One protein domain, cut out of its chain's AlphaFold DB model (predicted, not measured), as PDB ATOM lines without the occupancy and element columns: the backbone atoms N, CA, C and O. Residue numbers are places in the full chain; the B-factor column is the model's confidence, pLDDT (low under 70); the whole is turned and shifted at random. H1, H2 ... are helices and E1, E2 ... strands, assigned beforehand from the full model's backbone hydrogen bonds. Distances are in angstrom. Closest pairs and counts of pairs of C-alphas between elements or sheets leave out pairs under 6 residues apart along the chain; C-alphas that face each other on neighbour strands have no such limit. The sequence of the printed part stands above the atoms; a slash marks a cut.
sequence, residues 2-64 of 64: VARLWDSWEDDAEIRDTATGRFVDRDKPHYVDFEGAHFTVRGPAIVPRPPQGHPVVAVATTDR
ATOM      1  N   VAL A   2      29.909 -49.303 -13.995       92.06
ATOM      2  CA  VAL A   2      29.138 -48.798 -15.157       92.06
ATOM      3  C   VAL A   2      28.293 -47.553 -14.855       92.06
ATOM      4  O   VAL A   2      28.427 -46.564 -15.562       92.06
ATOM      5  N   ALA A   3      27.513 -47.547 -13.768       93.25
ATOM      6  CA  ALA A   3      26.719 -46.368 -13.396       93.25
ATOM      7  C   ALA A   3      27.569 -45.097 -13.199       93.25
ATOM      8  O   ALA A   3      27.176 -44.022 -13.631       93.25
ATOM      9  N   ARG A   4      28.790 -45.231 -12.652       94.81
ATOM     10  CA  ARG A   4      29.716 -44.096 -12.489       94.81
ATOM     11  C   ARG A   4      30.199 -43.539 -13.826       94.81
ATOM     12  O   ARG A   4      30.438 -42.349 -13.925       94.81
ATOM     13  N   LEU A   5      30.349 -44.386 -14.848       95.38
ATOM     14  CA  LEU A   5      30.685 -43.920 -16.194       95.38
ATOM     15  C   LEU A   5      29.525 -43.137 -16.814       95.38
ATOM     16  O   LEU A   5      29.778 -42.120 -17.449       95.38
ATOM     17  N   TRP A   6      28.272 -43.552 -16.609       95.38
ATOM     18  CA  TRP A   6      27.119 -42.784 -17.097       95.38
ATOM     19  C   TRP A   6      27.005 -41.404 -16.444       95.38
ATOM     20  O   TRP A   6      26.657 -40.454 -17.133       95.38
ATOM     21  N   ASP A   7      27.377 -41.276 -15.170       96.00
ATOM     22  CA  ASP A   7      27.392 -39.993 -14.450       96.00
ATOM     23  C   ASP A   7      28.724 -39.226 -14.567       96.00
ATOM     24  O   ASP A   7      28.931 -38.232 -13.881       96.00
ATOM     25  N   SER A   8      29.648 -39.667 -15.426       97.31
ATOM     26  CA  SER A   8      30.945 -38.987 -15.592       97.31
ATOM     27  C   SER A   8      30.860 -37.671 -16.372       97.31
ATOM     28  O   SER A   8      31.866 -36.988 -16.521       97.31
ATOM     29  N   TRP A   9      29.680 -37.328 -16.883       97.88
ATOM     30  CA  TRP A   9      29.366 -36.044 -17.498       97.88
ATOM     31  C   TRP A   9      28.196 -35.433 -16.730       97.88
ATOM     32  O   TRP A   9      27.186 -36.108 -16.522       97.88
ATOM     33  N   GLU A  10      28.315 -34.169 -16.333       96.00
ATOM     34  CA  GLU A  10      27.178 -33.422 -15.792       96.00
ATOM     35  C   GLU A  10      26.116 -33.145 -16.864       96.00
ATOM     36  O   GLU A  10      26.371 -33.192 -18.074       96.00
ATOM     37  N   ASP A  11      24.919 -32.795 -16.399       93.38
ATOM     38  CA  ASP A  11      23.866 -32.285 -17.266       93.38
ATOM     39  C   ASP A  11      24.335 -30.985 -17.961       93.38
ATOM     40  O   ASP A  11      25.105 -30.176 -17.421       93.38
ATOM     41  N   ASP A  12      23.910 -30.803 -19.213       92.62
ATOM     42  CA  ASP A  12      24.303 -29.675 -20.068       92.62
ATOM     43  C   ASP A  12      25.830 -29.516 -20.250       92.62
ATOM     44  O   ASP A  12      26.341 -28.405 -20.421       92.62
ATOM     45  N   ALA A  13      26.591 -30.615 -20.181       95.94
ATOM     46  CA  ALA A  13      28.012 -30.640 -20.540       95.94
ATOM     47  C   ALA A  13      28.248 -30.395 -22.037       95.94
ATOM     48  O   ALA A  13      29.279 -29.852 -22.430       95.94
ATOM     49  N   GLU A  14      27.286 -30.755 -22.881       94.69
ATOM     50  CA  GLU A  14      27.323 -30.499 -24.316       94.69
ATOM     51  C   GLU A  14      26.664 -29.147 -24.635       94.69
ATOM     52  O   GLU A  14      25.448 -29.047 -24.767       94.69
ATOM     53  N   ILE A  15      27.472 -28.090 -24.748       95.94
ATOM     54  CA  ILE A  15      26.998 -26.699 -24.868       95.94
ATOM     55  C   ILE A  15      26.816 -26.217 -26.312       95.94
ATOM     56  O   ILE A  15      26.065 -25.276 -26.547       95.94
ATOM     57  N   ARG A  16      27.496 -26.848 -27.284       95.56
ATOM     58  CA  ARG A  16      27.380 -26.555 -28.731       95.56
ATOM     59  C   ARG A  16      27.444 -25.056 -29.093       95.56
ATOM     60  O   ARG A  16      26.719 -24.592 -29.972       95.56
ATOM     61  N   ASP A  17      28.321 -24.302 -28.439       97.44
ATOM     62  CA  ASP A  17      28.470 -22.862 -28.635       97.44
ATOM     63  C   ASP A  17      29.242 -22.557 -29.929       97.44
ATOM     64  O   ASP A  17      30.463 -22.708 -30.022       97.44
ATOM     65  N   THR A  18      28.514 -22.098 -30.946       97.50
ATOM     66  CA  THR A  18      29.067 -21.747 -32.259       97.50
ATOM     67  C   THR A  18      29.777 -20.396 -32.280       97.50
ATOM     68  O   THR A  18      30.630 -20.190 -33.141       97.50
ATOM     69  N   ALA A  19      29.472 -19.491 -31.346       97.88
ATOM     70  CA  ALA A  19      30.106 -18.178 -31.274       97.88
ATOM     71  C   ALA A  19      31.543 -18.285 -30.749       97.88
ATOM     72  O   ALA A  19      32.433 -17.586 -31.234       97.88
ATOM     73  N   THR A  20      31.780 -19.185 -29.790       96.38
ATOM     74  CA  THR A  20      33.125 -19.457 -29.249       96.38
ATOM     75  C   THR A  20      33.800 -20.685 -29.864       96.38
ATOM     76  O   THR A  20      34.985 -20.918 -29.627       96.38
ATOM     77  N   GLY A  21      33.066 -21.485 -30.648       96.69
ATOM     78  CA  GLY A  21      33.543 -22.747 -31.220       96.69
ATOM     79  C   GLY A  21      33.690 -23.879 -30.194       96.69
ATOM     80  O   GLY A  21      34.340 -24.887 -30.476       96.69
ATOM     81  N   ARG A  22      33.122 -23.732 -28.990       96.94
ATOM     82  CA  ARG A  22      33.194 -24.737 -27.924       96.94
ATOM     83  C   ARG A  22      32.030 -25.718 -28.026       96.94
ATOM     84  O   ARG A  22      30.875 -25.335 -27.910       96.94
ATOM     85  N   PHE A  23      32.329 -27.008 -28.151       95.81
ATOM     86  CA  PHE A  23      31.291 -28.047 -28.146       95.81
ATOM     87  C   PHE A  23      30.912 -28.515 -26.732       95.81
ATOM     88  O   PHE A  23      29.740 -28.757 -26.460       95.81
ATOM     89  N   VAL A  24      31.895 -28.602 -25.831       96.06
ATOM     90  CA  VAL A  24      31.748 -29.129 -24.466       96.06
ATOM     91  C   VAL A  24      32.159 -28.071 -23.445       96.06
ATOM     92  O   VAL A  24      33.122 -27.318 -23.662       96.06
ATOM     93  N   ASP A  25      31.453 -28.025 -22.320       96.75
ATOM     94  CA  ASP A  25      31.947 -27.335 -21.140       96.75
ATOM     95  C   ASP A  25      33.022 -28.177 -20.449       96.75
ATOM     96  O   ASP A  25      32.759 -29.276 -19.971       96.75
ATOM     97  N   ARG A  26      34.261 -27.689 -20.442       95.25
ATOM     98  CA  ARG A  26      35.435 -28.503 -20.090       95.25
ATOM     99  C   ARG A  26      35.491 -28.896 -18.618       95.25
ATOM    100  O   ARG A  26      36.225 -29.819 -18.291       95.25
ATOM    101  N   ASP A  27      34.733 -28.201 -17.781       97.50
ATOM    102  CA  ASP A  27      34.723 -28.397 -16.334       97.50
ATOM    103  C   ASP A  27      33.667 -29.426 -15.889       97.50
ATOM    104  O   ASP A  27      33.579 -29.740 -14.707       97.50
ATOM    105  N   LYS A  28      32.872 -29.956 -16.829       97.62
ATOM    106  CA  LYS A  28      31.720 -30.832 -16.563       97.62
ATOM    107  C   LYS A  28      31.942 -32.340 -16.796       97.62
ATOM    108  O   LYS A  28      31.126 -33.131 -16.319       97.62
ATOM    109  N   PRO A  29      32.970 -32.786 -17.543       97.56
ATOM    110  CA  PRO A  29      33.412 -34.180 -17.519       97.56
ATOM    111  C   PRO A  29      34.362 -34.473 -16.352       97.56
ATOM    112  O   PRO A  29      35.337 -33.756 -16.142       97.56
ATOM    113  N   HIS A  30      34.144 -35.596 -15.667       97.81
ATOM    114  CA  HIS A  30      34.875 -35.982 -14.461       97.81
ATOM    115  C   HIS A  30      35.467 -37.387 -14.557       97.81
ATOM    116  O   HIS A  30      34.823 -38.332 -15.021       97.81
ATOM    117  N   TYR A  31      36.699 -37.551 -14.071       97.88
ATOM    118  CA  TYR A  31      37.281 -38.878 -13.890       97.88
ATOM    119  C   TYR A  31      36.468 -39.682 -12.869       97.88
ATOM    120  O   TYR A  31      36.012 -39.159 -11.855       97.88
ATOM    121  N   VAL A  32      36.276 -40.972 -13.152       97.44
ATOM    122  CA  VAL A  32      35.559 -41.889 -12.252       97.44
ATOM    123  C   VAL A  32      36.503 -42.634 -11.315       97.44
ATOM    124  O   VAL A  32      36.020 -43.189 -10.326       97.44
ATOM    125  N   ASP A  33      37.793 -42.695 -11.678       97.44
ATOM    126  CA  ASP A  33      38.903 -43.310 -10.938       97.44
ATOM    127  C   ASP A  33      38.482 -44.580 -10.181       97.44
ATOM    128  O   ASP A  33      38.647 -44.735  -8.972       97.44
ATOM    129  N   PHE A  34      37.838 -45.492 -10.910       97.69
ATOM    130  CA  PHE A  34      37.308 -46.729 -10.364       97.69
ATOM    131  C   PHE A  34      38.407 -47.789 -10.320       97.69
ATOM    132  O   PHE A  34      38.946 -48.163 -11.358       97.69
ATOM    133  N   GLU A  35      38.647 -48.350  -9.140       97.88
ATOM    134  CA  GLU A  35      39.489 -49.526  -8.934       97.88
ATOM    135  C   GLU A  35      38.652 -50.648  -8.315       97.88
ATOM    136  O   GLU A  35      37.949 -50.454  -7.321       97.88
ATOM    137  N   GLY A  36      38.697 -51.833  -8.915       96.81
ATOM    138  CA  GLY A  36      37.996 -53.013  -8.427       96.81
ATOM    139  C   GLY A  36      38.767 -54.292  -8.726       96.81
ATOM    140  O   GLY A  36      39.753 -54.284  -9.454       96.81
ATOM    141  N   ALA A  37      38.281 -55.418  -8.200       97.69
ATOM    142  CA  ALA A  37      38.977 -56.707  -8.277       97.69
ATOM    143  C   ALA A  37      39.298 -57.183  -9.708       97.69
ATOM    144  O   ALA A  37      40.230 -57.956  -9.904       97.69
ATOM    145  N   HIS A  38      38.518 -56.742 -10.698       97.75
ATOM    146  CA  HIS A  38      38.652 -57.178 -12.091       97.75
ATOM    147  C   HIS A  38      38.964 -56.043 -13.067       97.75
ATOM    148  O   HIS A  38      39.430 -56.308 -14.171       97.75
ATOM    149  N   PHE A  39      38.688 -54.793 -12.693       97.00
ATOM    150  CA  PHE A  39      38.783 -53.657 -13.603       97.00
ATOM    151  C   PHE A  39      39.296 -52.421 -12.881       97.00
ATOM    152  O   PHE A  39      38.820 -52.090 -11.795       97.00
ATOM    153  N   THR A  40      40.172 -51.699 -13.572       97.62
ATOM    154  CA  THR A  40      40.570 -50.334 -13.240       97.62
ATOM    155  C   THR A  40      40.165 -49.430 -14.395       97.62
ATOM    156  O   THR A  40      40.518 -49.688 -15.546       97.62
ATOM    157  N   VAL A  41      39.386 -48.390 -14.108       97.44
ATOM    158  CA  VAL A  41      38.813 -47.486 -15.106       97.44
ATOM    159  C   VAL A  41      38.983 -46.050 -14.642       97.44
ATOM    160  O   VAL A  41      38.377 -45.639 -13.659       97.44
ATOM    161  N   ARG A  42      39.750 -45.263 -15.397       97.88
ATOM    162  CA  ARG A  42      39.959 -43.838 -15.108       97.88
ATOM    163  C   ARG A  42      38.734 -42.973 -15.445       97.88
ATOM    164  O   ARG A  42      38.385 -42.071 -14.696       97.88
ATOM    165  N   GLY A  43      38.043 -43.265 -16.549       96.06
ATOM    166  CA  GLY A  43      37.009 -42.377 -17.109       96.06
ATOM    167  C   GLY A  43      37.601 -41.099 -17.735       96.06
ATOM    168  O   GLY A  43      38.817 -41.059 -17.946       96.06
ATOM    169  N   PRO A  44      36.777 -40.070 -18.031       97.00
ATOM    170  CA  PRO A  44      35.311 -40.129 -18.119       97.00
ATOM    171  C   PRO A  44      34.850 -41.080 -19.239       97.00
ATOM    172  O   PRO A  44      35.659 -41.654 -19.970       97.00
ATOM    173  N   ALA A  45      33.540 -41.276 -19.382       95.94
ATOM    174  CA  ALA A  45      32.976 -41.935 -20.553       95.94
ATOM    175  C   ALA A  45      33.316 -41.152 -21.832       95.94
ATOM    176  O   ALA A  45      33.402 -39.924 -21.825       95.94
ATOM    177  N   ILE A  46      33.470 -41.866 -22.949       94.81
ATOM    178  CA  ILE A  46      33.725 -41.259 -24.267       94.81
ATOM    179  C   ILE A  46      32.469 -40.632 -24.899       94.81
ATOM    180  O   ILE A  46      32.552 -40.057 -25.980       94.81
ATOM    181  N   VAL A  47      31.312 -40.769 -24.247       92.81
ATOM    182  CA  VAL A  47      30.023 -40.206 -24.661       92.81
ATOM    183  C   VAL A  47      29.352 -39.501 -23.474       92.81
ATOM    184  O   VAL A  47      29.581 -39.929 -22.340       92.81
ATOM    185  N   PRO A  48      28.524 -38.465 -23.718       93.06
ATOM    186  CA  PRO A  48      27.789 -37.761 -22.669       93.06
ATOM    187  C   PRO A  48      26.801 -38.642 -21.897       93.06
ATOM    188  O   PRO A  48      26.434 -39.739 -22.333       93.06
ATOM    189  N   ARG A  49      26.322 -38.105 -20.769       94.06
ATOM    190  CA  ARG A  49      25.252 -38.706 -19.971       94.06
ATOM    191  C   ARG A  49      24.000 -38.939 -20.834       94.06
ATOM    192  O   ARG A  49      23.589 -38.036 -21.565       94.06
ATOM    193  N   PRO A  50      23.375 -40.127 -20.766       91.25
ATOM    194  CA  PRO A  50      22.104 -40.377 -21.435       91.25
ATOM    195  C   PRO A  50      21.013 -39.380 -20.997       91.25
ATOM    196  O   PRO A  50      20.918 -39.093 -19.805       91.25
ATOM    197  N   PRO A  51      20.125 -38.919 -21.900       91.19
ATOM    198  CA  PRO A  51      19.049 -37.980 -21.552       91.19
ATOM    199  C   PRO A  51      18.118 -38.462 -20.430       91.19
ATOM    200  O   PRO A  51      17.570 -37.662 -19.682       91.19
ATOM    201  N   GLN A  52      17.939 -39.778 -20.292       93.50
ATOM    202  CA  GLN A  52      17.164 -40.410 -19.220       93.50
ATOM    203  C   GLN A  52      17.945 -40.590 -17.899       93.50
ATOM    204  O   GLN A  52      17.509 -41.331 -17.019       93.50
ATOM    205  N   GLY A  53      19.133 -39.994 -17.769       91.88
ATOM    206  CA  GLY A  53      20.073 -40.250 -16.682       91.88
ATOM    207  C   GLY A  53      20.839 -41.545 -16.925       91.88
ATOM    208  O   GLY A  53      21.973 -41.512 -17.395       91.88
ATOM    209  N   HIS A  54      20.217 -42.699 -16.659       93.19
ATOM    210  CA  HIS A  54      20.815 -44.028 -16.867       93.19
ATOM    211  C   HIS A  54      19.945 -44.893 -17.791       93.19
ATOM    212  O   HIS A  54      18.718 -44.799 -17.752       93.19
ATOM    213  N   PRO A  55      20.534 -45.782 -18.608       91.75
ATOM    214  CA  PRO A  55      19.767 -46.801 -19.313       91.75
ATOM    215  C   PRO A  55      19.016 -47.711 -18.332       91.75
ATOM    216  O   PRO A  55      19.491 -47.973 -17.225       91.75
ATOM    217  N   VAL A  56      17.873 -48.249 -18.761       94.62
ATOM    218  CA  VAL A  56      17.158 -49.274 -17.989       94.62
ATOM    219  C   VAL A  56      18.048 -50.510 -17.854       94.62
ATOM    220  O   VAL A  56      18.507 -51.063 -18.853       94.62
ATOM    221  N   VAL A  57      18.265 -50.956 -16.617       94.12
ATOM    222  CA  VAL A  57      18.985 -52.195 -16.313       94.12
ATOM    223  C   VAL A  57      17.962 -53.280 -16.000       94.12
ATOM    224  O   VAL A  57      17.206 -53.162 -15.039       94.12
ATOM    225  N   ALA A  58      17.940 -54.336 -16.808       94.12
ATOM    226  CA  ALA A  58      17.059 -55.483 -16.624       94.12
ATOM    227  C   ALA A  58      17.880 -56.772 -16.546       94.12
ATOM    228  O   ALA A  58      18.854 -56.945 -17.278       94.12
ATOM    229  N   VAL A  59      17.466 -57.681 -15.667       93.94
ATOM    230  CA  VAL A  59      18.035 -59.023 -15.533       93.94
ATOM    231  C   VAL A  59      16.884 -60.014 -15.599       93.94
ATOM    232  O   VAL A  59      15.905 -59.877 -14.871       93.94
ATOM    233  N   ALA A  60      17.007 -61.010 -16.470       93.00
ATOM    234  CA  ALA A  60      16.155 -62.186 -16.440       93.00
ATOM    235  C   ALA A  60      16.896 -63.279 -15.671       93.00
ATOM    236  O   ALA A  60      18.001 -63.662 -16.053       93.00
ATOM    237  N   THR A  61      16.293 -63.757 -14.586       88.06
ATOM    238  CA  THR A  61      16.766 -64.945 -13.877       88.06
ATOM    239  C   THR A  61      15.802 -66.094 -14.133       88.06
ATOM    240  O   THR A  61      14.592 -65.893 -14.251       88.06
ATOM    241  N   THR A  62      16.344 -67.299 -14.223       87.38
ATOM    242  CA  THR A  62      15.576 -68.533 -14.106       87.38
ATOM    243  C   THR A  62      16.191 -69.298 -12.952       87.38
ATOM    244  O   THR A  62      17.326 -69.764 -13.074       87.38
ATOM    245  N   ASP A  63      15.468 -69.417 -11.847       77.44
ATOM    246  CA  ASP A  63      15.857 -70.352 -10.800       77.44
ATOM    247  C   ASP A  63      15.552 -71.765 -11.301       77.44
ATOM    248  O   ASP A  63      14.496 -72.014 -11.893       77.44
ATOM    249  N   ARG A  64      16.515 -72.669 -11.128       61.41
ATOM    250  CA  ARG A  64      16.331 -74.091 -11.399       61.41
ATOM    251  C   ARG A  64      16.033 -74.826 -10.107       61.41
ATOM    252  O   ARG A  64      16.715 -74.512  -9.107       61.41
TER     253      ARG A  64
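AT A GLANCE: This is residues 2 to 64 of the 64 residues of an uncharacterized protein of Streptomyces rapamycinicus (strain ATCC 29253 / DSM 41530 / NRRL 5491 / AYB-994) (UniProt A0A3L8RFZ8). With little regular structure, this is a loose rod of loops, with the small hairpin E1 and E2 at one end and the tail of residues 56 to 64 sticking out at the other. Between them the chain folds back on itself, residues 34 to 35 pairing antiparallel with 40 to 41. The 63 printed residues hold H1, E1 and E2 in that order, a mixed class with 12 residues in named elements. It is only just loose, close to extended, with a radius of gyration of the C-alphas of 15.7 A and spans of 61 by 25 by 13 A.

IN THESE COORDINATES: H1, residues 2 to 6, begins at C-alpha 2 (29.138, -48.798, -15.157). E1, residues 14 to 17, is 8.8 A long. E2, residues 22 to 24, ends at C-alpha 24 (31.748, -29.129, -24.466).

HOW THE PARTS SIT: In H1 every O i to N i+4 pair is within hydrogen-bond range. A tight link joins E1 and E2, an antiparallel hairpin at 172 degrees, with N 17 and O 22 2.8 A apart. H1 and E2 are apart.

THE WHOLE: The farthest C-alphas, of Ala 19 and Arg 64, are 60.9 A apart. The printed part has no cut. Residues 25 to 64 hold no named element. Residue 64 alone has pLDDT under 70.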